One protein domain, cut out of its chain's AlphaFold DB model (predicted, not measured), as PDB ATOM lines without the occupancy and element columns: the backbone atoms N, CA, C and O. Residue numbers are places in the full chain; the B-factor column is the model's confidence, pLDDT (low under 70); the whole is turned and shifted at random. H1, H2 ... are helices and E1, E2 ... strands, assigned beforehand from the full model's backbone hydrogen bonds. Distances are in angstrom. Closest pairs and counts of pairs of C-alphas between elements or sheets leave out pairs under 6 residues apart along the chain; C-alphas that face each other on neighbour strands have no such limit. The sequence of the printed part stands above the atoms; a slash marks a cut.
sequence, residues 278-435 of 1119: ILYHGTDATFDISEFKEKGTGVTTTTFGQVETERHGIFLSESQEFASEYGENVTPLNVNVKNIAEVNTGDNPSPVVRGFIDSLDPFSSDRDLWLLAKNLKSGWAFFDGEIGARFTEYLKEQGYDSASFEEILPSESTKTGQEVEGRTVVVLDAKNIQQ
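AT A GLANCE: This is residues 278 to 435 of the 1119 residues of an uncharacterized protein of marine sediment metagenome (UniProt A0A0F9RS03). A twisted sheet of four strands, E4 E8 E7 E6, lies between two unlike parts: a cluster of small helices, H2 to H5, at its E6 and E7 side, and a small two-stranded sheet, E1 and E5, with the short helix H1 at its E4 and E8 side. A separate long hairpin, E2 and E3, meets H4 and H5 with residues of E3. The printed part has 158 residues, with five named helices and eight named strands in the order E1 E2 E3 E4 H1 E5 E6 H2 H3 H4 H5 E7 E8. The larger sheet is mixed, both two-stranded sheets are antiparallel, and the class is mixed, helices and strands. The whole is compact, with a radius of gyration of the C-alphas of 15.4 A, and rounded, spanning 45 by 35 by 27 A.

HOW THE PARTS SIT: Start at E1, residues 278 to 283, the antiparallel neighbour of E5, residues 329 to 335; look for N 279 and O 333, 2.9 A apart, within hydrogen-bond range. Next come E2, residues 295 to 302, and E3, residues 305 to 312, a hairpin with N 298 and O 309 at 2.8 A. E2 is apart from E7, residues 402 to 409, and from E8, residues 420 to 427. E4, residues 314 to 317, is an edge strand and the antiparallel neighbour of E8, with N 316 and O 425 at 2.9 A. Its Leu 316 and His 281 are the closest C-alphas of E4 and E1, at 4.9 A. H1, residues 320 to 326, is on the sheet of E4, E8, E7 and E6, residues 340 to 342; the closest C-alphas of H1 and E8 are those of Phe 322 and Gly 422, 5.5 A apart. E6 is the other edge strand and runs parallel to E7, with N 404 and O 341 at 2.7 A. E7 and E8 form an antiparallel hairpin, with N 407 and O 422 at 2.9 A. Between E6 and E7 stand H2, residues 351 to 358, H3, residues 367 to 375, H4, residues 379 to 383, and H5, residues 385 to 397, which makes a strand-helix-strand unit, two parallel neighbour strands with helices between. H5 is the hub: it touches H3 about perpendicular, at 84 degrees, with Leu 369 and Ile 387 as closest C-alphas at 6.1 A. H5 touches H4 only at the corner, closest at Phe 382 and Gly 388, 5.3 A. It only just touches H2, with 3 pairs of C-alphas within 8 A, closest at Phe 356 and Tyr 394, 6.8 A, at a steep tilt of 61 degrees. H2 and H3, a helical hairpin, only just touch, with 3 pairs of C-alphas within 8 A, closest at Ile 357 and Trp 370, 6.0 A. The closest C-alphas of E3 and H5 are those of Glu 310 and Gly 385, at 5.0 A. In H2, H3 and H5 every O i to N i+4 pair is within hydrogen-bond range; H1 has 1 of 3, beside 3 of 4 O i to N i+3 pairs, and H4 has 0 of 1, beside 2 of 2.

IN THESE COORDINATES: Find C-alpha 278 at (146.639, 157.064, 94.711), where E1 begins its 16.7 A. E2 and E3 are 20.6 A and 21.1 A long, E5 18.1 A. Look for H5 from C-alpha 385 at (150.484, 159.138, 67.353); it runs 18.7 A. E7 and E8 are 21.6 A each, and E7 bends by 51 degrees at residue 406. E8 ends at C-alpha 427, (149.824, 153.723, 83.007).

THE WHOLE: The two C-alphas farthest apart are those of Phe 363 and Thr 416, at 46.1 A. The printed part has no cut. The link from E1 to E2, 11 residues, is long. The mean pLDDT of the printed part is 94.7, and no printed residue is under 70.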
ATOM      1  N   ILE A 278     147.862 156.303  94.990       96.25
ATOM      2  CA  ILE A 278     146.639 157.064  94.711       96.25
ATOM      3  C   ILE A 278     146.983 158.147  93.690       96.25
ATOM      4  O   ILE A 278     147.707 159.087  94.008       96.25
ATOM      5  N   LEU A 279     146.447 158.019  92.479       97.00
ATOM      6  CA  LEU A 279     146.621 158.982  91.390       97.00
ATOM      7  C   LEU A 279     145.267 159.565  90.968       97.00
ATOM      8  O   LEU A 279     144.217 158.991  91.239       97.00
ATOM      9  N   TYR A 280     145.275 160.709  90.297       97.25
ATOM     10  CA  TYR A 280     144.080 161.462  89.932       97.25
ATOM     11  C   TYR A 280     143.927 161.538  88.414       97.25
ATOM     12  O   TYR A 280     144.865 161.899  87.705       97.25
ATOM     13  N   HIS A 281     142.729 161.242  87.913       96.50
ATOM     14  CA  HIS A 281     142.356 161.480  86.519       96.50
ATOM     15  C   HIS A 281     141.340 162.616  86.438       96.50
ATOM     16  O   HIS A 281     140.315 162.561  87.118       96.50
ATOM     17  N   GLY A 282     141.614 163.624  85.611       95.44
ATOM     18  CA  GLY A 282     140.693 164.723  85.334       95.44
ATOM     19  C   GLY A 282     140.069 164.600  83.951       95.44
ATOM     20  O   GLY A 282     140.783 164.436  82.964       95.44
ATOM     21  N   THR A 283     138.743 164.688  83.875       93.44
ATOM     22  CA  THR A 283     137.993 164.670  82.610       93.44
ATOM     23  C   THR A 283     136.660 165.407  82.745       93.44
ATOM     24  O   THR A 283     136.066 165.470  83.822       93.44
ATOM     25  N   ASP A 284     136.176 166.007  81.660       91.06
ATOM     26  CA  ASP A 284     134.862 166.666  81.636       91.06
ATOM     27  C   ASP A 284     133.706 165.658  81.541       91.06
ATOM     28  O   ASP A 284     132.566 165.970  81.884       91.06
ATOM     29  N   ALA A 285     133.987 164.427  81.105       88.31
ATOM     30  CA  ALA A 285     132.995 163.365  81.055       88.31
ATOM     31  C   ALA A 285     132.864 162.671  82.416       88.31
ATOM     32  O   ALA A 285     133.847 162.412  83.102       88.31
ATOM     33  N   THR A 286     131.644 162.288  82.785       84.19
ATOM     34  CA  THR A 286     131.464 161.219  83.771       84.19
ATOM     35  C   THR A 286     131.886 159.915  83.105       84.19
ATOM     36  O   THR A 286     131.296 159.565  82.081       84.19
ATOM     37  N   PHE A 287     132.884 159.217  83.640       82.19
ATOM     38  CA  PHE A 287     133.400 157.991  83.031       82.19
ATOM     39  C   PHE A 287     133.497 156.864  84.065       82.19
ATOM     40  O   PHE A 287     133.735 157.107  85.251       82.19
ATOM     41  N   ASP A 288     133.273 155.634  83.611       86.44
ATOM     42  CA  ASP A 288     133.497 154.417  84.395       86.44
ATOM     43  C   ASP A 288     134.954 153.968  84.186       86.44
ATOM     44  O   ASP A 288     135.458 154.009  83.067       86.44
ATOM     45  N   ILE A 289     135.651 153.524  85.238       81.88
ATOM     46  CA  ILE A 289     137.039 153.023  85.133       81.88
ATOM     47  C   ILE A 289     137.168 151.915  84.083       81.88
ATOM     48  O   ILE A 289     138.196 151.825  83.413       81.88
ATOM     49  N   SER A 290     136.130 151.096  83.900       85.19
ATOM     50  CA  SER A 290     136.104 150.056  82.865       85.19
ATOM     51  C   SER A 290     136.183 150.601  81.431       85.19
ATOM     52  O   SER A 290     136.429 149.839  80.497       85.19
ATOM     53  N   GLU A 291     136.022 151.915  81.242       88.56
ATOM     54  CA  GLU A 291     136.175 152.606  79.963       88.56
ATOM     55  C   GLU A 291     137.617 153.030  79.666       88.56
ATOM     56  O   GLU A 291     137.888 153.455  78.536       88.56
ATOM     57  N   PHE A 292     138.553 152.900  80.618       92.12
ATOM     58  CA  PHE A 292     139.961 153.160  80.334       92.12
ATOM     59  C   PHE A 292     140.467 152.212  79.251       92.12
ATOM     60  O   PHE A 292     140.419 150.986  79.361       92.12
ATOM     61  N   LYS A 293     140.992 152.810  78.186       94.06
ATOM     62  CA  LYS A 293     141.645 152.108  77.087       94.06
ATOM     63  C   LYS A 293     143.098 152.537  77.065       94.06
ATOM     64  O   LYS A 293     143.385 153.725  77.151       94.06
ATOM     65  N   GLU A 294     143.995 151.582  76.848       94.06
ATOM     66  CA  GLU A 294     145.425 151.855  76.626       94.06
ATOM     67  C   GLU A 294     145.678 152.739  75.398       94.06
ATOM     68  O   GLU A 294     146.770 153.258  75.213       94.06
ATOM     69  N   LYS A 295     144.677 152.894  74.532       95.69
ATOM     70  CA  LYS A 295     144.708 153.763  73.367       95.69
ATOM     71  C   LYS A 295     143.417 154.571  73.315       95.69
ATOM     72  O   LYS A 295     142.325 153.999  73.250       95.69
ATOM     73  N   GLY A 296     143.554 155.891  73.321       92.75
ATOM     74  CA  GLY A 296     142.452 156.846  73.270       92.75
ATOM     75  C   GLY A 296     142.690 157.942  72.237       92.75
ATOM     76  O   GLY A 296     143.768 158.057  71.662       92.75
ATOM     77  N   THR A 297     141.674 158.759  71.988       92.31
ATOM     78  CA  THR A 297     141.801 159.991  71.199       92.31
ATOM     79  C   THR A 297     141.774 161.176  72.154       92.31
ATOM     80  O   THR A 297     140.769 161.392  72.828       92.31
ATOM     81  N   GLY A 298     142.874 161.918  72.227       88.50
ATOM     82  CA  GLY A 298     142.976 163.185  72.943       88.50
ATOM     83  C   GLY A 298     142.882 164.378  71.995       88.50
ATOM     84  O   GLY A 298     142.906 164.235  70.771       88.50
ATOM     85  N   VAL A 299     142.799 165.577  72.564       88.38
ATOM     86  CA  VAL A 299     142.900 166.832  71.814       88.38
ATOM     87  C   VAL A 299     144.154 167.558  72.275       88.38
ATOM     88  O   VAL A 299     144.265 167.933  73.440       88.38
ATOM     89  N   THR A 300     145.089 167.777  71.355       87.88
ATOM     90  CA  THR A 300     146.313 168.541  71.612       87.88
ATOM     91  C   THR A 300     146.149 169.938  71.026       87.88
ATOM     92  O   THR A 300     145.807 170.106  69.851       87.88
ATOM     93  N   THR A 301     146.377 170.971  71.838       82.81
ATOM     94  CA  THR A 301     146.352 172.358  71.363       82.81
ATOM     95  C   THR A 301     147.708 172.702  70.764       82.81
ATOM     96  O   THR A 301     148.717 172.753  71.458       82.81
ATOM     97  N   THR A 302     147.736 172.952  69.460       84.25
ATOM     98  CA  THR A 302     148.937 173.385  68.735       84.25
ATOM     99  C   THR A 302     148.825 174.861  68.354       84.25
ATOM    100  O   THR A 302     147.754 175.467  68.432       84.25
ATOM    101  N   THR A 303     149.901 175.446  67.820       79.88
ATOM    102  CA  THR A 303     149.863 176.795  67.224       79.88
ATOM    103  C   THR A 303     148.859 176.932  66.072       79.88
ATOM    104  O   THR A 303     148.519 178.050  65.686       79.88
ATOM    105  N   PHE A 304     148.384 175.817  65.507       85.94
ATOM    106  CA  PHE A 304     147.399 175.781  64.424       85.94
ATOM    107  C   PHE A 304     145.979 175.445  64.903       85.94
ATOM    108  O   PHE A 304     145.082 175.282  64.078       85.94
ATOM    109  N   GLY A 305     145.764 175.402  66.219       88.62
ATOM    110  CA  GLY A 305     144.499 175.045  66.847       88.62
ATOM    111  C   GLY A 305     144.523 173.648  67.459       88.62
ATOM    112  O   GLY A 305     145.570 173.008  67.576       88.62
ATOM    113  N   GLN A 306     143.342 173.204  67.875       90.12
ATOM    114  CA  GLN A 306     143.117 171.884  68.445       90.12
ATOM    115  C   GLN A 306     143.215 170.810  67.359       90.12
ATOM    116  O   GLN A 306     142.577 170.920  66.311       90.12
ATOM    117  N   VAL A 307     144.024 169.785  67.615       92.31
ATOM    118  CA  VAL A 307     144.214 168.634  66.733       92.31
ATOM    119  C   VAL A 307     143.869 167.376  67.516       92.31
ATOM    120  O   VAL A 307     144.422 167.134  68.591       92.31
ATOM    121  N   GLU A 308     142.949 166.577  66.979       94.44
ATOM    122  CA  GLU A 308     142.696 165.233  67.494       94.44
ATOM    123  C   GLU A 308     143.959 164.394  67.320       94.44
ATOM    124  O   GLU A 308     144.493 164.268  66.217       94.44
ATOM    125  N   THR A 309     144.447 163.850  68.426       93.88
ATOM    126  CA  THR A 309     145.688 163.089  68.479       93.88
ATOM    127  C   THR A 309     145.401 161.752  69.139       93.88
ATOM    128  O   THR A 309     144.787 161.682  70.201       93.88
ATOM    129  N   GLU A 310     145.801 160.672  68.481       97.25
ATOM    130  CA  GLU A 310     145.761 159.346  69.087       97.25
ATOM    131  C   GLU A 310     146.813 159.289  70.195       97.25
ATOM    132  O   GLU A 310     147.956 159.655  69.956       97.25
ATOM    133  N   ARG A 311     146.435 158.869  71.399       96.62
ATOM    134  CA  ARG A 311     147.305 158.848  72.572       96.62
ATOM    135  C   ARG A 311     147.390 157.437  73.133       96.62
ATOM    136  O   ARG A 311     146.371 156.754  73.263       96.62
ATOM    137  N   HIS A 312     148.607 157.023  73.452       98.06
ATOM    138  CA  HIS A 312     148.948 155.699  73.950       98.06
ATOM    139  C   HIS A 312     149.304 155.782  75.437       98.06
ATOM    140  O   HIS A 312     150.176 156.542  75.832       98.06
ATOM    141  N   GLY A 313     148.612 155.011  76.268       97.19
ATOM    142  CA  GLY A 313     148.703 155.053  77.723       97.19
ATOM    143  C   GLY A 313     147.600 155.887  78.384       97.19
ATOM    144  O   GLY A 313     146.894 156.672  77.747       97.19
ATOM    145  N   ILE A 314     147.437 155.680  79.690       97.25
ATOM    146  CA  ILE A 314     146.396 156.300  80.514       97.25
ATOM    147  C   ILE A 314     147.043 157.335  81.430       97.25
ATOM    148  O   ILE A 314     147.856 156.990  82.281       97.25
ATOM    149  N   PHE A 315     146.681 158.602  81.242       97.19
ATOM    150  CA  PHE A 315     147.334 159.746  81.875       97.19
ATOM    151  C   PHE A 315     146.667 160.084  83.204       97.19
ATOM    152  O   PHE A 315     145.484 160.442  83.242       97.19
ATOM    153  N   LEU A 316     147.445 159.981  84.275       97.56
ATOM    154  CA  LEU A 316     147.059 160.249  85.654       97.56
ATOM    155  C   LEU A 316     148.047 161.251  86.264       97.56
ATOM    156  O   LEU A 316     149.166 161.378  85.784       97.56
ATOM    157  N   SER A 317     147.672 161.950  87.330       97.75
ATOM    158  CA  SER A 317     148.574 162.858  88.048       97.75
ATOM    159  C   SER A 317     148.652 162.513  89.528       97.75
ATOM    160  O   SER A 317     147.665 162.087  90.119       97.75
ATOM    161  N   GLU A 318     149.804 162.743  90.150       97.38
ATOM    162  CA  GLU A 318     149.933 162.710  91.615       97.38
ATOM    163  C   GLU A 318     149.209 163.901  92.283       97.38
ATOM    164  O   GLU A 318     148.871 163.845  93.465       97.38
ATOM    165  N   SER A 319     148.928 164.975  91.531       97.38
ATOM    166  CA  SER A 319     148.281 166.192  92.028       97.38
ATOM    167  C   SER A 319     146.819 166.276  91.589       97.38
ATOM    168  O   SER A 319     146.503 166.364  90.402       97.38
ATOM    169  N   GLN A 320     145.908 166.317  92.567       97.00
ATOM    170  CA  GLN A 320     144.481 166.550  92.319       97.00
ATOM    171  C   GLN A 320     144.229 167.914  91.655       97.00
ATOM    172  O   GLN A 320     143.359 168.031  90.794       97.00
ATOM    173  N   GLU A 321     144.989 168.938  92.058       96.69
ATOM    174  CA  GLU A 321     144.900 170.292  91.502       96.69
ATOM    175  C   GLU A 321     145.299 170.293  90.024       96.69
ATOM    176  O   GLU A 321     144.532 170.759  89.186       96.69
ATOM    177  N   PHE A 322     146.428 169.665  89.688       97.12
ATOM    178  CA  PHE A 322     146.888 169.533  88.307       97.12
ATOM    179  C   PHE A 322     145.903 168.731  87.447       97.12
ATOM    180  O   PHE A 322     145.539 169.156  86.354       97.12
ATOM    181  N   ALA A 323     145.388 167.605  87.956       97.25
ATOM    182  CA  ALA A 323     144.378 166.818  87.250       97.25
ATOM    183  C   ALA A 323     143.108 167.637  86.939       97.25
ATOM    184  O   ALA A 323     142.530 167.482  85.865       97.25
ATOM    185  N   SER A 324     142.697 168.552  87.827       96.31
ATOM    186  CA  SER A 324     141.503 169.392  87.633       96.31
ATOM    187  C   SER A 324     141.585 170.354  86.440       96.31
ATOM    188  O   SER A 324     140.553 170.798  85.918       96.31
ATOM    189  N   GLU A 325     142.792 170.631  85.944       96.44
ATOM    190  CA  GLU A 325     142.997 171.446  84.746       96.44
ATOM    191  C   GLU A 325     142.519 170.727  83.474       96.44
ATOM    192  O   GLU A 325     142.004 171.371  82.560       96.44
ATOM    193  N   TYR A 326     142.554 169.388  83.449       94.19
ATOM    194  CA  TYR A 326     142.127 168.577  82.298       94.19
ATOM    195  C   TYR A 326     140.629 168.243  82.289       94.19
ATOM    196  O   TYR A 326     140.111 167.803  81.263       94.19
ATOM    197  N   GLY A 327     139.909 168.480  83.389       94.81
ATOM    198  CA  GLY A 327     138.455 168.352  83.402       94.81
ATOM    199  C   GLY A 327     137.795 168.621  84.750       94.81
ATOM    200  O   GLY A 327     138.454 168.612  85.785       94.81
ATOM    201  N   GLU A 328     136.493 168.920  84.742       94.56
ATOM    202  CA  GLU A 328     135.740 169.231  85.974       94.56
ATOM    203  C   GLU A 328     135.580 168.025  86.918       94.56
ATOM    204  O   GLU A 328     135.484 168.209  88.133       94.56
ATOM    205  N   ASN A 329     135.591 166.794  86.395       94.50
ATOM    206  CA  ASN A 329     135.486 165.581  87.204       94.50
ATOM    207  C   ASN A 329     136.879 165.012  87.480       94.50
ATOM    208  O   ASN A 329     137.496 164.401  86.607       94.50
ATOM    209  N   VAL A 330     137.358 165.178  88.715       95.75
ATOM    210  CA  VAL A 330     138.626 164.594  89.172       95.75
ATOM    211  C   VAL A 330     138.355 163.356  90.012       95.75
ATOM    212  O   VAL A 330     137.798 163.451  91.107       95.75
ATOM    213  N   THR A 331     138.754 162.192  89.506       94.31
ATOM    214  CA  THR A 331     138.535 160.900  90.167       94.31
ATOM    215  C   THR A 331     139.854 160.364  90.725       94.31
ATOM    216  O   THR A 331     140.805 160.216  89.954       94.31
ATOM    217  N   PRO A 332     139.944 160.081  92.039       96.12
ATOM    218  CA  PRO A 332     141.081 159.367  92.610       96.12
ATOM    219  C   PRO A 332     141.026 157.888  92.217       96.12
ATOM    220  O   PRO A 332     139.951 157.290  92.183       96.12
ATOM    221  N   LEU A 333     142.180 157.293  91.940       95.50
ATOM    222  CA  LEU A 333     142.341 155.937  91.425       95.50
ATOM    223  C   LEU A 333     143.448 155.235  92.205       95.50
ATOM    224  O   LEU A 333     144.507 155.821  92.420       95.50
ATOM    225  N   ASN A 334     143.221 153.978  92.584       95.75
ATOM    226  CA  ASN A 334     144.277 153.131  93.126       95.75
ATOM    227  C   ASN A 334     145.024 152.494  91.958       95.75
ATOM    228  O   ASN A 334     144.424 151.799  91.138       95.75
ATOM    229  N   VAL A 335     146.327 152.725  91.880       96.56
ATOM    230  CA  VAL A 335     147.164 152.286  90.770       96.56
ATOM    231  C   VAL A 335     148.241 151.346  91.292       96.56
ATOM    232  O   VAL A 335     149.013 151.691  92.184       96.56
ATOM    233  N   ASN A 336     148.264 150.136  90.739       96.44
ATOM    234  CA  ASN A 336     149.235 149.097  91.055       96.44
ATOM    235  C   ASN A 336     150.289 149.042  89.946       96.44
ATOM    236  O   ASN A 336     150.155 148.286  88.984       96.44
ATOM    237  N   VAL A 337     151.294 149.904  90.064       96.06
ATOM    238  CA  VAL A 337     152.454 149.964  89.169       96.06
ATOM    239  C   VAL A 337     153.713 149.710  89.984       96.06
ATOM    240  O   VAL A 337     153.843 150.207  91.102       96.06
ATOM    241  N   LYS A 338     154.624 148.913  89.436       95.75
ATOM    242  CA  LYS A 338     155.863 148.484  90.092       95.75
ATOM    243  C   LYS A 338     157.084 149.136  89.458       95.75
ATOM    244  O   LYS A 338     158.006 149.523  90.167       95.75
ATOM    245  N   ASN A 339     157.076 149.278  88.131       97.00
ATOM    246  CA  ASN A 339     158.228 149.711  87.347       97.00
ATOM    247  C   ASN A 339     157.873 150.969  86.552       97.00
ATOM    248  O   ASN A 339     157.479 150.893  85.384       97.00
ATOM    249  N   ILE A 340     158.039 152.128  87.195       97.88
ATOM    250  CA  ILE A 340     157.778 153.435  86.586       97.88
ATOM    251  C   ILE A 340     159.029 153.925  85.849       97.88
ATOM    252  O   ILE A 340     160.048 154.224  86.472       97.88
ATOM    253  N   ALA A 341     158.953 154.051  84.525       98.25
ATOM    254  CA  ALA A 341     159.988 154.698  83.724       98.25
ATOM    255  C   ALA A 341     159.993 156.218  83.944       98.25
ATOM    256  O   ALA A 341     158.951 156.860  83.855       98.25
ATOM    257  N   GLU A 342     161.147 156.836  84.166       97.81
ATOM    258  CA  GLU A 342     161.252 158.300  84.186       97.81
ATOM    259  C   GLU A 342     161.479 158.834  82.763       97.81
ATOM    260  O   GLU A 342     162.427 158.429  82.095       97.81
ATOM    261  N   VAL A 343     160.608 159.729  82.289       97.31
ATOM    262  CA  VAL A 343     160.600 160.275  80.920       97.31
ATOM    263  C   VAL A 343     160.952 161.762  80.964       97.31
ATOM    264  O   VAL A 343     160.109 162.641  80.804       97.31
ATOM    265  N   ASN A 344     162.231 162.061  81.184       91.44
ATOM    266  CA  ASN A 344     162.748 163.426  81.091       91.44
ATOM    267  C   ASN A 344     163.252 163.714  79.666       91.44
ATOM    268  O   ASN A 344     163.992 162.906  79.098       91.44
ATOM    269  N   THR A 345     162.844 164.849  79.091       87.44
ATOM    270  CA  THR A 345     163.078 165.257  77.690       87.44
ATOM    271  C   THR A 345     163.871 166.564  77.563       87.44
ATOM    272  O   THR A 345     163.905 167.173  76.489       87.44
ATOM    273  N   GLY A 346     164.472 167.031  78.665       86.88
ATOM    274  CA  GLY A 346     165.335 168.214  78.693       86.88
ATOM    275  C   GLY A 346     166.626 168.052  77.878       86.88
ATOM    276  O   GLY A 346     166.774 167.145  77.062       86.88
ATOM    277  N   ASP A 347     167.597 168.942  78.099       84.25
ATOM    278  CA  ASP A 347     168.896 168.881  77.403       84.25
ATOM    279  C   ASP A 347     169.693 167.610  77.730       84.25
ATOM    280  O   ASP A 347     170.537 167.185  76.940       84.25
ATOM    281  N   ASN A 348     169.372 166.975  78.859       87.38
ATOM    282  CA  ASN A 348     169.839 165.648  79.221       87.38
ATOM    283  C   ASN A 348     168.632 164.694  79.301       87.38
ATOM    284  O   ASN A 348     168.015 164.590  80.364       87.38
ATOM    285  N   PRO A 349     168.232 164.050  78.186       93.00
ATOM    286  CA  PRO A 349     167.111 163.125  78.206       93.00
ATOM    287  C   PRO A 349     167.424 161.939  79.118       93.00
ATOM    288  O   PRO A 349     168.563 161.463  79.160       93.00
ATOM    289  N   SER A 350     166.396 161.457  79.817       96.06
ATOM    290  CA  SER A 350     166.471 160.264  80.671       96.06
ATOM    291  C   SER A 350     167.041 159.050  79.914       96.06
ATOM    292  O   SER A 350     166.852 158.956  78.694       96.06
ATOM    293  N   PRO A 351     167.679 158.083  80.606       97.44
ATOM    294  CA  PRO A 351     168.194 156.867  79.971       97.44
ATOM    295  C   PRO A 351     167.134 156.109  79.164       97.44
ATOM    296  O   PRO A 351     167.426 155.602  78.087       97.44
ATOM    297  N   VAL A 352     165.881 156.107  79.633       97.69
ATOM    298  CA  VAL A 352     164.753 155.478  78.932       97.69
ATOM    299  C   VAL A 352     164.468 156.169  77.597       97.69
ATOM    300  O   VAL A 352     164.335 155.497  76.574       97.69
ATOM    301  N   VAL A 353     164.399 157.505  77.583       97.81
ATOM    302  CA  VAL A 353     164.179 158.287  76.354       97.81
ATOM    303  C   VAL A 353     165.356 158.139  75.393       97.81
ATOM    304  O   VAL A 353     165.144 158.003  74.190       97.81
ATOM    305  N   ARG A 354     166.591 158.140  75.906       97.25
ATOM    306  CA  ARG A 354     167.796 157.947  75.092       97.25
ATOM    307  C   ARG A 354     167.814 156.561  74.450       97.25
ATOM    308  O   ARG A 354     167.862 156.483  73.230       97.25
ATOM    309  N   GLY A 355     167.626 155.506  75.244       97.75
ATOM    310  CA  GLY A 355     167.553 154.133  74.741       97.75
ATOM    311  C   GLY A 355     166.436 153.940  73.712       97.75
ATOM    312  O   GLY A 355     166.628 153.253  72.712       97.75
ATOM    313  N   PHE A 356     165.297 154.624  73.879       98.38
ATOM    314  CA  PHE A 356     164.259 154.629  72.854       98.38
ATOM    315  C   PHE A 356     164.722 155.288  71.551       98.38
ATOM    316  O   PHE A 356     164.531 154.713  70.482       98.38
ATOM    317  N   ILE A 357     165.324 156.480  71.617       97.94
ATOM    318  CA  ILE A 357     165.845 157.174  70.431       97.94
ATOM    319  C   ILE A 357     166.888 156.306  69.717       97.94
ATOM    320  O   ILE A 357     166.856 156.221  68.492       97.94
ATOM    321  N   ASP A 358     167.759 155.636  70.466       97.00
ATOM    322  CA  ASP A 358     168.815 154.775  69.925       97.00
ATOM    323  C   ASP A 358     168.262 153.473  69.326       97.00
ATOM    324  O   ASP A 358     168.845 152.918  68.396       97.00
ATOM    325  N   SER A 359     167.087 153.022  69.783       97.62
ATOM    326  CA  SER A 359     166.374 151.886  69.186       97.62
ATOM    327  C   SER A 359     165.779 152.183  67.799       97.62
ATOM    328  O   SER A 359     165.368 151.255  67.097       97.62
ATOM    329  N   LEU A 360     165.711 153.458  67.393       97.62
ATOM    330  CA  LEU A 360     165.185 153.888  66.096       97.62
ATOM    331  C   LEU A 360     166.335 154.077  65.096       97.62
ATOM    332  O   LEU A 360     167.244 154.871  65.329       97.62
ATOM    333  N   ASP A 361     166.272 153.414  63.939       96.50
ATOM    334  CA  ASP A 361     167.329 153.521  62.923       96.50
ATOM    335  C   ASP A 361     167.208 154.839  62.112       96.50
ATOM    336  O   ASP A 361     166.258 155.021  61.335       96.50
ATOM    337  N   PRO A 362     168.187 155.765  62.216       96.06
ATOM    338  CA  PRO A 362     168.142 157.063  61.538       96.06
ATOM    339  C   PRO A 362     168.307 156.979  60.009       96.06
ATOM    340  O   PRO A 362     168.137 157.989  59.312       96.06
ATOM    341  N   PHE A 363     168.647 155.808  59.467       94.50
ATOM    342  CA  PHE A 363     168.897 155.568  58.046       94.50
ATOM    343  C   PHE A 363     167.866 154.640  57.382       94.50
ATOM    344  O   PHE A 363     167.947 154.435  56.164       94.50
ATOM    345  N   SER A 364     166.872 154.134  58.123       94.06
ATOM    346  CA  SER A 364     165.817 153.247  57.606       94.06
ATOM    347  C   SER A 364     164.445 153.932  57.482       94.06
ATOM    348  O   SER A 364     164.347 155.149  57.298       94.06
ATOM    349  N   SER A 365     163.368 153.134  57.515       94.75
ATOM    350  CA  SER A 365     161.982 153.603  57.627       94.75
ATOM    351  C   SER A 365     161.725 154.415  58.893       94.75
ATOM    352  O   SER A 365     160.823 155.246  58.883       94.75
ATOM    353  N   ASP A 366     162.537 154.229  59.933       96.81
ATOM    354  CA  ASP A 366     162.309 154.838  61.246       96.81
ATOM    355  C   ASP A 366     162.878 156.253  61.335       96.81
ATOM    356  O   ASP A 366     162.669 156.948  62.325       96.81
ATOM    357  N   ARG A 367     163.543 156.735  60.277       95.94
ATOM    358  CA  ARG A 367     164.172 158.058  60.229       95.94
ATOM    359  C   ARG A 367     163.234 159.194  60.640       95.94
ATOM    360  O   ARG A 367     163.676 160.129  61.307       95.94
ATOM    361  N   ASP A 368     161.971 159.144  60.227       96.94
ATOM    362  CA  ASP A 368     161.003 160.195  60.555       96.94
ATOM    363  C   ASP A 368     160.591 160.135  62.038       96.94
ATOM    364  O   ASP A 368     160.485 161.183  62.678       96.94
ATOM    365  N   LEU A 369     160.468 158.932  62.616       97.38
ATOM    366  CA  LEU A 369     160.239 158.731  64.052       97.38
ATOM    367  C   LEU A 369     161.462 159.133  64.878       97.38
ATOM    368  O   LEU A 369     161.311 159.815  65.883       97.38
ATOM    369  N   TRP A 370     162.669 158.788  64.427       98.06
ATOM    370  CA  TRP A 370     163.926 159.179  65.066       98.06
ATOM    371  C   TRP A 370     164.079 160.703  65.111       98.06
ATOM    372  O   TRP A 370     164.383 161.284  66.155       98.06
ATOM    373  N   LEU A 371     163.810 161.380  63.986       96.75
ATOM    374  CA  LEU A 371     163.818 162.843  63.921       96.75
ATOM    375  C   LEU A 371     162.750 163.455  64.826       96.75
ATOM    376  O   LEU A 371     163.016 164.483  65.449       96.75
ATOM    377  N   LEU A 372     161.557 162.862  64.895       96.56
ATOM    378  CA  LEU A 372     160.502 163.327  65.786       96.56
ATOM    379  C   LEU A 372     160.933 163.178  67.249       96.56
ATOM    380  O   LEU A 372     161.004 164.186  67.947       96.56
ATOM    381  N   ALA A 373     161.320 161.971  67.670       96.94
ATOM    382  CA  ALA A 373     161.740 161.631  69.030       96.94
ATOM    383  C   ALA A 373     162.833 162.572  69.550       96.94
ATOM    384  O   ALA A 373     162.708 163.147  70.628       96.94
ATOM    385  N   LYS A 374     163.866 162.822  68.739       96.12
ATOM    386  CA  LYS A 374     164.985 163.708  69.091       96.12
ATOM    387  C   LYS A 374     164.583 165.175  69.296       96.12
ATOM    388  O   LYS A 374     165.306 165.926  69.950       96.12
ATOM    389  N   ASN A 375     163.470 165.604  68.703       95.81
ATOM    390  CA  ASN A 375     162.992 166.985  68.768       95.81
ATOM    391  C   ASN A 375     161.838 167.188  69.760       95.81
ATOM    392  O   ASN A 375     161.449 168.334  69.989       95.81
ATOM    393  N   LEU A 376     161.293 166.120  70.350       95.69
ATOM    394  CA  LEU A 376     160.260 166.233  71.374       95.69
ATOM    395  C   LEU A 376     160.848 166.819  72.661       95.69
ATOM    396  O   LEU A 376     161.893 166.392  73.143       95.69
ATOM    397  N   LYS A 377     160.161 167.827  73.203       94.94
ATOM    398  CA  LYS A 377     160.589 168.566  74.402       94.94
ATOM    399  C   LYS A 377     159.726 168.317  75.628       94.94
ATOM    400  O   LYS A 377     160.103 168.759  76.707       94.94
ATOM    401  N   SER A 378     158.613 167.611  75.473       95.25
ATOM    402  CA  SER A 378     157.678 167.313  76.556       95.25
ATOM    403  C   SER A 378     157.482 165.807  76.656       95.25
ATOM    404  O   SER A 378     157.256 165.160  75.631       95.25
ATOM    405  N   GLY A 379     157.532 165.261  77.875       96.56
ATOM    406  CA  GLY A 379     157.380 163.823  78.121       96.56
ATOM    407  C   GLY A 379     156.073 163.253  77.563       96.56
ATOM    408  O   GLY A 379     156.089 162.200  76.932       96.56
ATOM    409  N   TRP A 380     154.961 163.993  77.672       96.56
ATOM    410  CA  TRP A 380     153.662 163.561  77.138       96.56
ATOM    411  C   TRP A 380     153.660 163.345  75.618       96.56
ATOM    412  O   TRP A 380     152.929 162.491  75.126       96.56
ATOM    413  N   ALA A 381     154.481 164.076  74.860       96.69
ATOM    414  CA  ALA A 381     154.459 164.016  73.400       96.69
ATOM    415  C   ALA A 381     155.036 162.701  72.850       96.69
ATOM    416  O   ALA A 381     154.760 162.337  71.709       96.69
ATOM    417  N   PHE A 382     155.799 161.964  73.664       98.06
ATOM    418  CA  PHE A 382     156.290 160.631  73.310       98.06
ATOM    419  C   PHE A 382     155.185 159.580  73.245       98.06
ATOM    420  O   PHE A 382     155.431 158.501  72.727       98.06
ATOM    421  N   PHE A 383     153.987 159.889  73.745       98.06
ATOM    422  CA  PHE A 383     152.827 159.000  73.783       98.06
ATOM    423  C   PHE A 383     151.784 159.317  72.700       98.06
ATOM    424  O   PHE A 383     150.749 158.655  72.632       98.06
ATOM    425  N   ASP A 384     152.042 160.302  71.841       97.44
ATOM    426  CA  ASP A 384     151.106 160.750  70.811       97.44
ATOM    427  C   ASP A 384     151.429 160.112  69.439       97.44
ATOM    428  O   ASP A 384     152.574 160.047  68.995       97.44
ATOM    429  N   GLY A 385     150.404 159.655  68.720       96.69
ATOM    430  CA  GLY A 385     150.484 159.138  67.353       96.69
ATOM    431  C   GLY A 385     151.353 157.888  67.179       96.69
ATOM    432  O   GLY A 385     151.458 157.037  68.056       96.69
ATOM    433  N   GLU A 386     151.987 157.770  66.008       97.19
ATOM    434  CA  GLU A 386     152.813 156.606  65.650       97.19
ATOM    435  C   GLU A 386     154.042 156.451  66.558       97.19
ATOM    436  O   GLU A 386     154.387 155.334  66.946       97.19
ATOM    437  N   ILE A 387     154.660 157.569  66.966       97.75
ATOM    438  CA  ILE A 387     155.738 157.546  67.960       97.75
ATOM    439  C   ILE A 387     155.223 157.069  69.322       97.75
ATOM    440  O   ILE A 387     155.900 156.272  69.960       97.75
ATOM    441  N   GLY A 388     153.999 157.453  69.702       97.81
ATOM    442  CA  GLY A 388     153.300 156.974  70.893       97.81
ATOM    443  C   GLY A 388     153.142 155.466  70.962       97.81
ATOM    444  O   GLY A 388     153.467 154.847  71.981       97.81
ATOM    445  N   ALA A 389     152.689 154.868  69.861       98.00
ATOM    446  CA  ALA A 389     152.570 153.421  69.743       98.00
ATOM    447  C   ALA A 389     153.933 152.745  69.941       98.00
ATOM    448  O   ALA A 389     154.060 151.830  70.755       98.00
ATOM    449  N   ARG A 390     154.956 153.243  69.231       98.12
ATOM    450  CA  ARG A 390     156.308 152.677  69.239       98.12
ATOM    451  C   ARG A 390     156.999 152.833  70.596       98.12
ATOM    452  O   ARG A 390     157.647 151.898  71.053       98.12
ATOM    453  N   PHE A 391     156.831 153.977  71.257       98.50
ATOM    454  CA  PHE A 391     157.402 154.243  72.578       98.50
ATOM    455  C   PHE A 391     156.748 153.394  73.667       98.50
ATOM    456  O   PHE A 391     157.439 152.818  74.499       98.50
ATOM    457  N   THR A 392     155.422 153.249  73.631       98.25
ATOM    458  CA  THR A 392     154.692 152.408  74.594       98.25
ATOM    459  C   THR A 392     155.091 150.937  74.480       98.25
ATOM    460  O   THR A 392     155.253 150.267  75.498       98.25
ATOM    461  N   GLU A 393     155.261 150.428  73.257       98.25
ATOM    462  CA  GLU A 393     155.757 149.067  73.019       98.25
ATOM    463  C   GLU A 393     157.183 148.896  73.554       98.25
ATOM    464  O   GLU A 393     157.424 147.974  74.328       98.25
ATOM    465  N   TYR A 394     158.080 149.843  73.255       98.44
ATOM    466  CA  TYR A 394     159.443 149.861  73.791       98.44
ATOM    467  C   TYR A 394     159.464 149.817  75.329       98.44
ATOM    468  O   TYR A 394     160.158 148.990  75.910       98.44
ATOM    469  N   LEU A 395     158.663 150.646  76.011       98.44
ATOM    470  CA  LEU A 395     158.590 150.641  77.479       98.44
ATOM    471  C   LEU A 395     158.149 149.278  78.034       98.44
ATOM    472  O   LEU A 395     158.752 148.779  78.986       98.44
ATOM    473  N   LYS A 396     157.134 148.657  77.418       97.94
ATOM    474  CA  LYS A 396     156.655 147.320  77.802       97.94
ATOM    475  C   LYS A 396     157.729 146.250  77.576       97.94
ATOM    476  O   LYS A 396     157.900 145.384  78.429       97.94
ATOM    477  N   GLU A 397     158.471 146.315  76.468       98.06
ATOM    478  CA  GLU A 397     159.593 145.409  76.170       98.06
ATOM    479  C   GLU A 397     160.738 145.538  77.186       98.06
ATOM    480  O   GLU A 397     161.350 144.533  77.544       98.06
ATOM    481  N   GLN A 398     160.980 146.745  77.707       98.00
ATOM    482  CA  GLN A 398     161.956 147.002  78.775       98.00
ATOM    483  C   GLN A 398     161.444 146.632  80.184       98.00
ATOM    484  O   GLN A 398     162.154 146.817  81.170       98.00
ATOM    485  N   GLY A 399     160.226 146.091  80.308       97.69
ATOM    486  CA  GLY A 399     159.662 145.638  81.584       97.69
ATOM    487  C   GLY A 399     159.032 146.740  82.444       97.69
ATOM    488  O   GLY A 399     158.728 146.492  83.616       97.69
ATOM    489  N   TYR A 400     158.812 147.931  81.882       98.31
ATOM    490  CA  TYR A 400     158.061 149.000  82.540       98.31
ATOM    491  C   TYR A 400     156.554 148.781  82.383       98.31
ATOM    492  O   TYR A 400     156.061 148.379  81.327       98.31
ATOM    493  N   ASP A 401     155.800 149.077  83.439       97.94
ATOM    494  CA  ASP A 401     154.331 149.027  83.448       97.94
ATOM    495  C   ASP A 401     153.691 150.424  83.456       97.94
ATOM    496  O   ASP A 401     152.475 150.580  83.279       97.94
ATOM    497  N   SER A 402     154.525 151.446  83.624       98.31
ATOM    498  CA  SER A 402     154.149 152.849  83.667       98.31
ATOM    499  C   SER A 402     155.335 153.749  83.327       98.31
ATOM    500  O   SER A 402     156.487 153.316  83.280       98.31
ATOM    501  N   ALA A 403     155.047 155.019  83.083       98.44
ATOM    502  CA  ALA A 403     156.032 156.070  82.889       98.44
ATOM    503  C   ALA A 403     155.640 157.316  83.685       98.44
ATOM    504  O   ALA A 403     154.463 157.513  83.958       98.44
ATOM    505  N   SER A 404     156.590 158.175  84.040       98.19
ATOM    506  CA  SER A 404     156.329 159.439  84.728       98.19
ATOM    507  C   SER A 404     157.179 160.576  84.180       98.19
ATOM    508  O   SER A 404     158.314 160.360  83.761       98.19
ATOM    509  N   PHE A 405     156.633 161.787  84.189       97.94
ATOM    510  CA  PHE A 405     157.340 163.015  83.831       97.94
ATOM    511  C   PHE A 405     156.723 164.217  84.549       97.94
ATOM    512  O   PHE A 405     155.554 164.193  84.936       97.94
ATOM    513  N   GLU A 406     157.517 165.267  84.730       96.75
ATOM    514  CA  GLU A 406     157.052 166.546  85.267       96.75
ATOM    515  C   GLU A 406     156.478 167.413  84.143       96.75
ATOM    516  O   GLU A 406     157.005 167.455  83.025       96.75
ATOM    517  N   GLU A 407     155.377 168.100  84.430       95.12
ATOM    518  CA  GLU A 407     154.721 169.015  83.508       95.12
ATOM    519  C   GLU A 407     154.336 170.309  84.227       95.12
ATOM    520  O   GLU A 407     153.852 170.307  85.360       95.12
ATOM    521  N   ILE A 408     154.549 171.426  83.534       95.00
ATOM    522  CA  ILE A 408     154.176 172.759  83.994       95.00
ATOM    523  C   ILE A 408     153.128 173.291  83.023       95.00
ATOM    524  O   ILE A 408     153.417 173.514  81.843       95.00
ATOM    525  N   LEU A 409     151.914 173.508  83.521       93.12
ATOM    526  CA  LEU A 409     150.868 174.203  82.786       93.12
ATOM    527  C   LEU A 409     151.045 175.710  83.006       93.12
ATOM    528  O   LEU A 409     150.896 176.185  84.138       93.12
ATOM    529  N   PRO A 410     151.366 176.486  81.955       92.31
ATOM    530  CA  PRO A 410     151.558 177.919  82.100       92.31
ATOM    531  C   PRO A 410     150.221 178.600  82.410       92.31
ATOM    532  O   PRO A 410     149.156 178.108  82.034       92.31
ATOM    533  N   SER A 411     150.274 179.761  83.062       91.81
ATOM    534  CA  SER A 411     149.093 180.489  83.556       91.81
ATOM    535  C   SER A 411     147.991 180.733  82.518       91.81
ATOM    536  O   SER A 411     146.815 180.769  82.850       91.81
ATOM    537  N   GLU A 412     148.349 180.892  81.246       90.75
ATOM    538  CA  GLU A 412     147.414 181.090  80.136       90.75
ATOM    539  C   GLU A 412     146.665 179.816  79.714       90.75
ATOM    540  O   GLU A 412     145.691 179.902  78.968       90.75
ATOM    541  N   SER A 413     147.137 178.652  80.161       87.31
ATOM    542  CA  SER A 413     146.564 177.337  79.868       87.31
ATOM    543  C   SER A 413     145.765 176.762  81.039       87.31
ATOM    544  O   SER A 413     145.095 175.753  80.848       87.31
ATOM    545  N   THR A 414     145.799 177.393  82.220       90.94
ATOM    546  CA  THR A 414     145.058 176.930  83.403       90.94
ATOM    547  C   THR A 414     143.737 177.675  83.587       90.94
ATOM    548  O   THR A 414     143.590 178.856  83.261       90.94
ATOM    549  N   LYS A 415     142.747 176.993  84.166       91.62
ATOM    550  CA  LYS A 415     141.426 177.530  84.524       91.62
ATOM    551  C   LYS A 415     141.537 178.622  85.589       91.62
ATOM    552  O   LYS A 415     140.718 179.539  85.624       91.62
ATOM    553  N   THR A 416     142.544 178.524  86.457       91.50
ATOM    554  CA  THR A 416     142.796 179.468  87.555       91.50
ATOM    555  C   THR A 416     143.550 180.727  87.120       91.50
ATOM    556  O   THR A 416     143.555 181.718  87.856       91.50
ATOM    557  N   GLY A 417     144.188 180.718  85.943       93.38
ATOM    558  CA  GLY A 417     145.107 181.778  85.529       93.38
ATOM    559  C   GLY A 417     146.434 181.772  86.302       93.38
ATOM    560  O   GLY A 417     147.162 182.764  86.274       93.38
ATOM    561  N   GLN A 418     146.732 180.700  87.045       92.94
ATOM    562  CA  GLN A 418     147.989 180.492  87.766       92.94
ATOM    563  C   GLN A 418     148.768 179.337  87.152       92.94
ATOM    564  O   GLN A 418     148.181 178.409  86.616       92.94
ATOM    565  N   GLU A 419     150.090 179.402  87.215       94.56
ATOM    566  CA  GLU A 419     150.932 178.289  86.782       94.56
ATOM    567  C   GLU A 419     150.739 177.111  87.741       94.56
ATOM    568  O   GLU A 419     150.786 177.307  88.959       94.56
ATOM    569  N   VAL A 420     150.498 175.917  87.199       94.50
ATOM    570  CA  VAL A 420     150.290 174.695  87.984       94.50
ATOM    571  C   VAL A 420     151.287 173.648  87.507       94.50
ATOM    572  O   VAL A 420     151.364 173.341  86.320       94.50
ATOM    573  N   GLU A 421     152.056 173.112  88.446       95.50
ATOM    574  CA  GLU A 421     153.032 172.051  88.214       95.50
ATOM    575  C   GLU A 421     152.473 170.726  88.734       95.50
ATOM    576  O   GLU A 421     151.809 170.673  89.775       95.50
ATOM    577  N   GLY A 422     152.724 169.647  88.003       95.69
ATOM    578  CA  GLY A 422     152.301 168.317  88.398       95.69
ATOM    579  C   GLY A 422     153.189 167.240  87.807       95.69
ATOM    580  O   GLY A 422     153.718 167.364  86.703       95.69
ATOM    581  N   ARG A 423     153.328 166.146  88.553       97.38
ATOM    582  CA  ARG A 423     153.910 164.915  88.034       97.38
ATOM    583  C   ARG A 423     152.809 164.084  87.392       97.38
ATOM    584  O   ARG A 423     151.830 163.721  88.054       97.38
ATOM    585  N   THR A 424     152.967 163.808  86.106       97.94
ATOM    586  CA  THR A 424     152.069 162.960  85.325       97.94
ATOM    587  C   THR A 424     152.634 161.548  85.295       97.94
ATOM    588  O   THR A 424     153.814 161.355  85.015       97.94
ATOM    589  N   VAL A 425     151.788 160.558  85.570       98.19
ATOM    590  CA  VAL A 425     152.077 159.128  85.468       98.19
ATOM    591  C   VAL A 425     151.199 158.538  84.367       98.19
ATOM    592  O   VAL A 425     149.973 158.633  84.408       98.19
ATOM    593  N   VAL A 426     151.826 157.922  83.372       98.25
ATOM    594  CA  VAL A 426     151.173 157.232  82.262       98.25
ATOM    595  C   VAL A 426     151.173 155.738  82.548       98.25
ATOM    596  O   VAL A 426     152.222 155.099  82.547       98.25
ATOM    597  N   VAL A 427     149.997 155.165  82.789       98.12
ATOM    598  CA  VAL A 427     149.824 153.723  83.007       98.12
ATOM    599  C   VAL A 427     149.673 153.028  81.654       98.12
ATOM    600  O   VAL A 427     148.835 153.427  80.842       98.12
ATOM    601  N   LEU A 428     150.484 151.997  81.390       97.94
ATOM    602  CA  LEU A 428     150.554 151.358  80.066       97.94
ATOM    603  C   LEU A 428     149.545 150.214  79.877       97.94
ATOM    604  O   LEU A 428     149.349 149.763  78.747       97.94
ATOM    605  N   ASP A 429     148.926 149.742  80.963       96.88
ATOM    606  CA  ASP A 429     147.917 148.677  80.972       96.88
ATOM    607  C   ASP A 429     146.764 149.038  81.920       96.88
ATOM    608  O   ASP A 429     146.965 149.288  83.111       96.88
ATOM    609  N   ALA A 430     145.539 149.050  81.393       96.19
ATOM    610  CA  ALA A 430     144.347 149.435  82.147       96.19
ATOM    611  C   ALA A 430     144.086 148.533  83.368       96.19
ATOM    612  O   ALA A 430     143.480 148.986  84.338       96.19
ATOM    613  N   LYS A 431     144.571 147.282  83.366       95.81
ATOM    614  CA  LYS A 431     144.395 146.343  84.492       95.81
ATOM    615  C   LYS A 431     145.091 146.799  85.778       95.81
ATOM    616  O   LYS A 431     144.762 146.308  86.855       95.81
ATOM    617  N   ASN A 432     146.053 147.716  85.662       96.12
ATOM    618  CA  ASN A 432     146.789 148.267  86.794       96.12
ATOM    619  C   ASN A 432     146.004 149.375  87.517       96.12
ATOM    620  O   ASN A 432     146.478 149.883  88.528       96.12
ATOM    621  N   ILE A 433     144.816 149.749  87.028       95.88
ATOM    622  CA  ILE A 433     143.961 150.787  87.612       95.88
ATOM    623  C   ILE A 433     142.755 150.135  88.293       95.88
ATOM    624  O   ILE A 433     142.022 149.355  87.687       95.88
ATOM    625  N   GLN A 434     142.521 150.485  89.554       92.75
ATOM    626  CA  GLN A 434     141.401 150.009  90.364       92.75
ATOM    627  C   GLN A 434     140.608 151.193  90.925       92.75
ATOM    628  O   GLN A 434     141.175 152.236  91.267       92.75
ATOM    629  N   GLN A 435     139.285 151.033  91.054       82.69
ATOM    630  CA  GLN A 435     138.485 152.011  91.796       82.69
ATOM    631  C   GLN A 435     138.976 152.036  93.246       82.69
ATOM    632  O   GLN A 435     139.226 150.967  93.814       82.69
TER     633      GLN A 435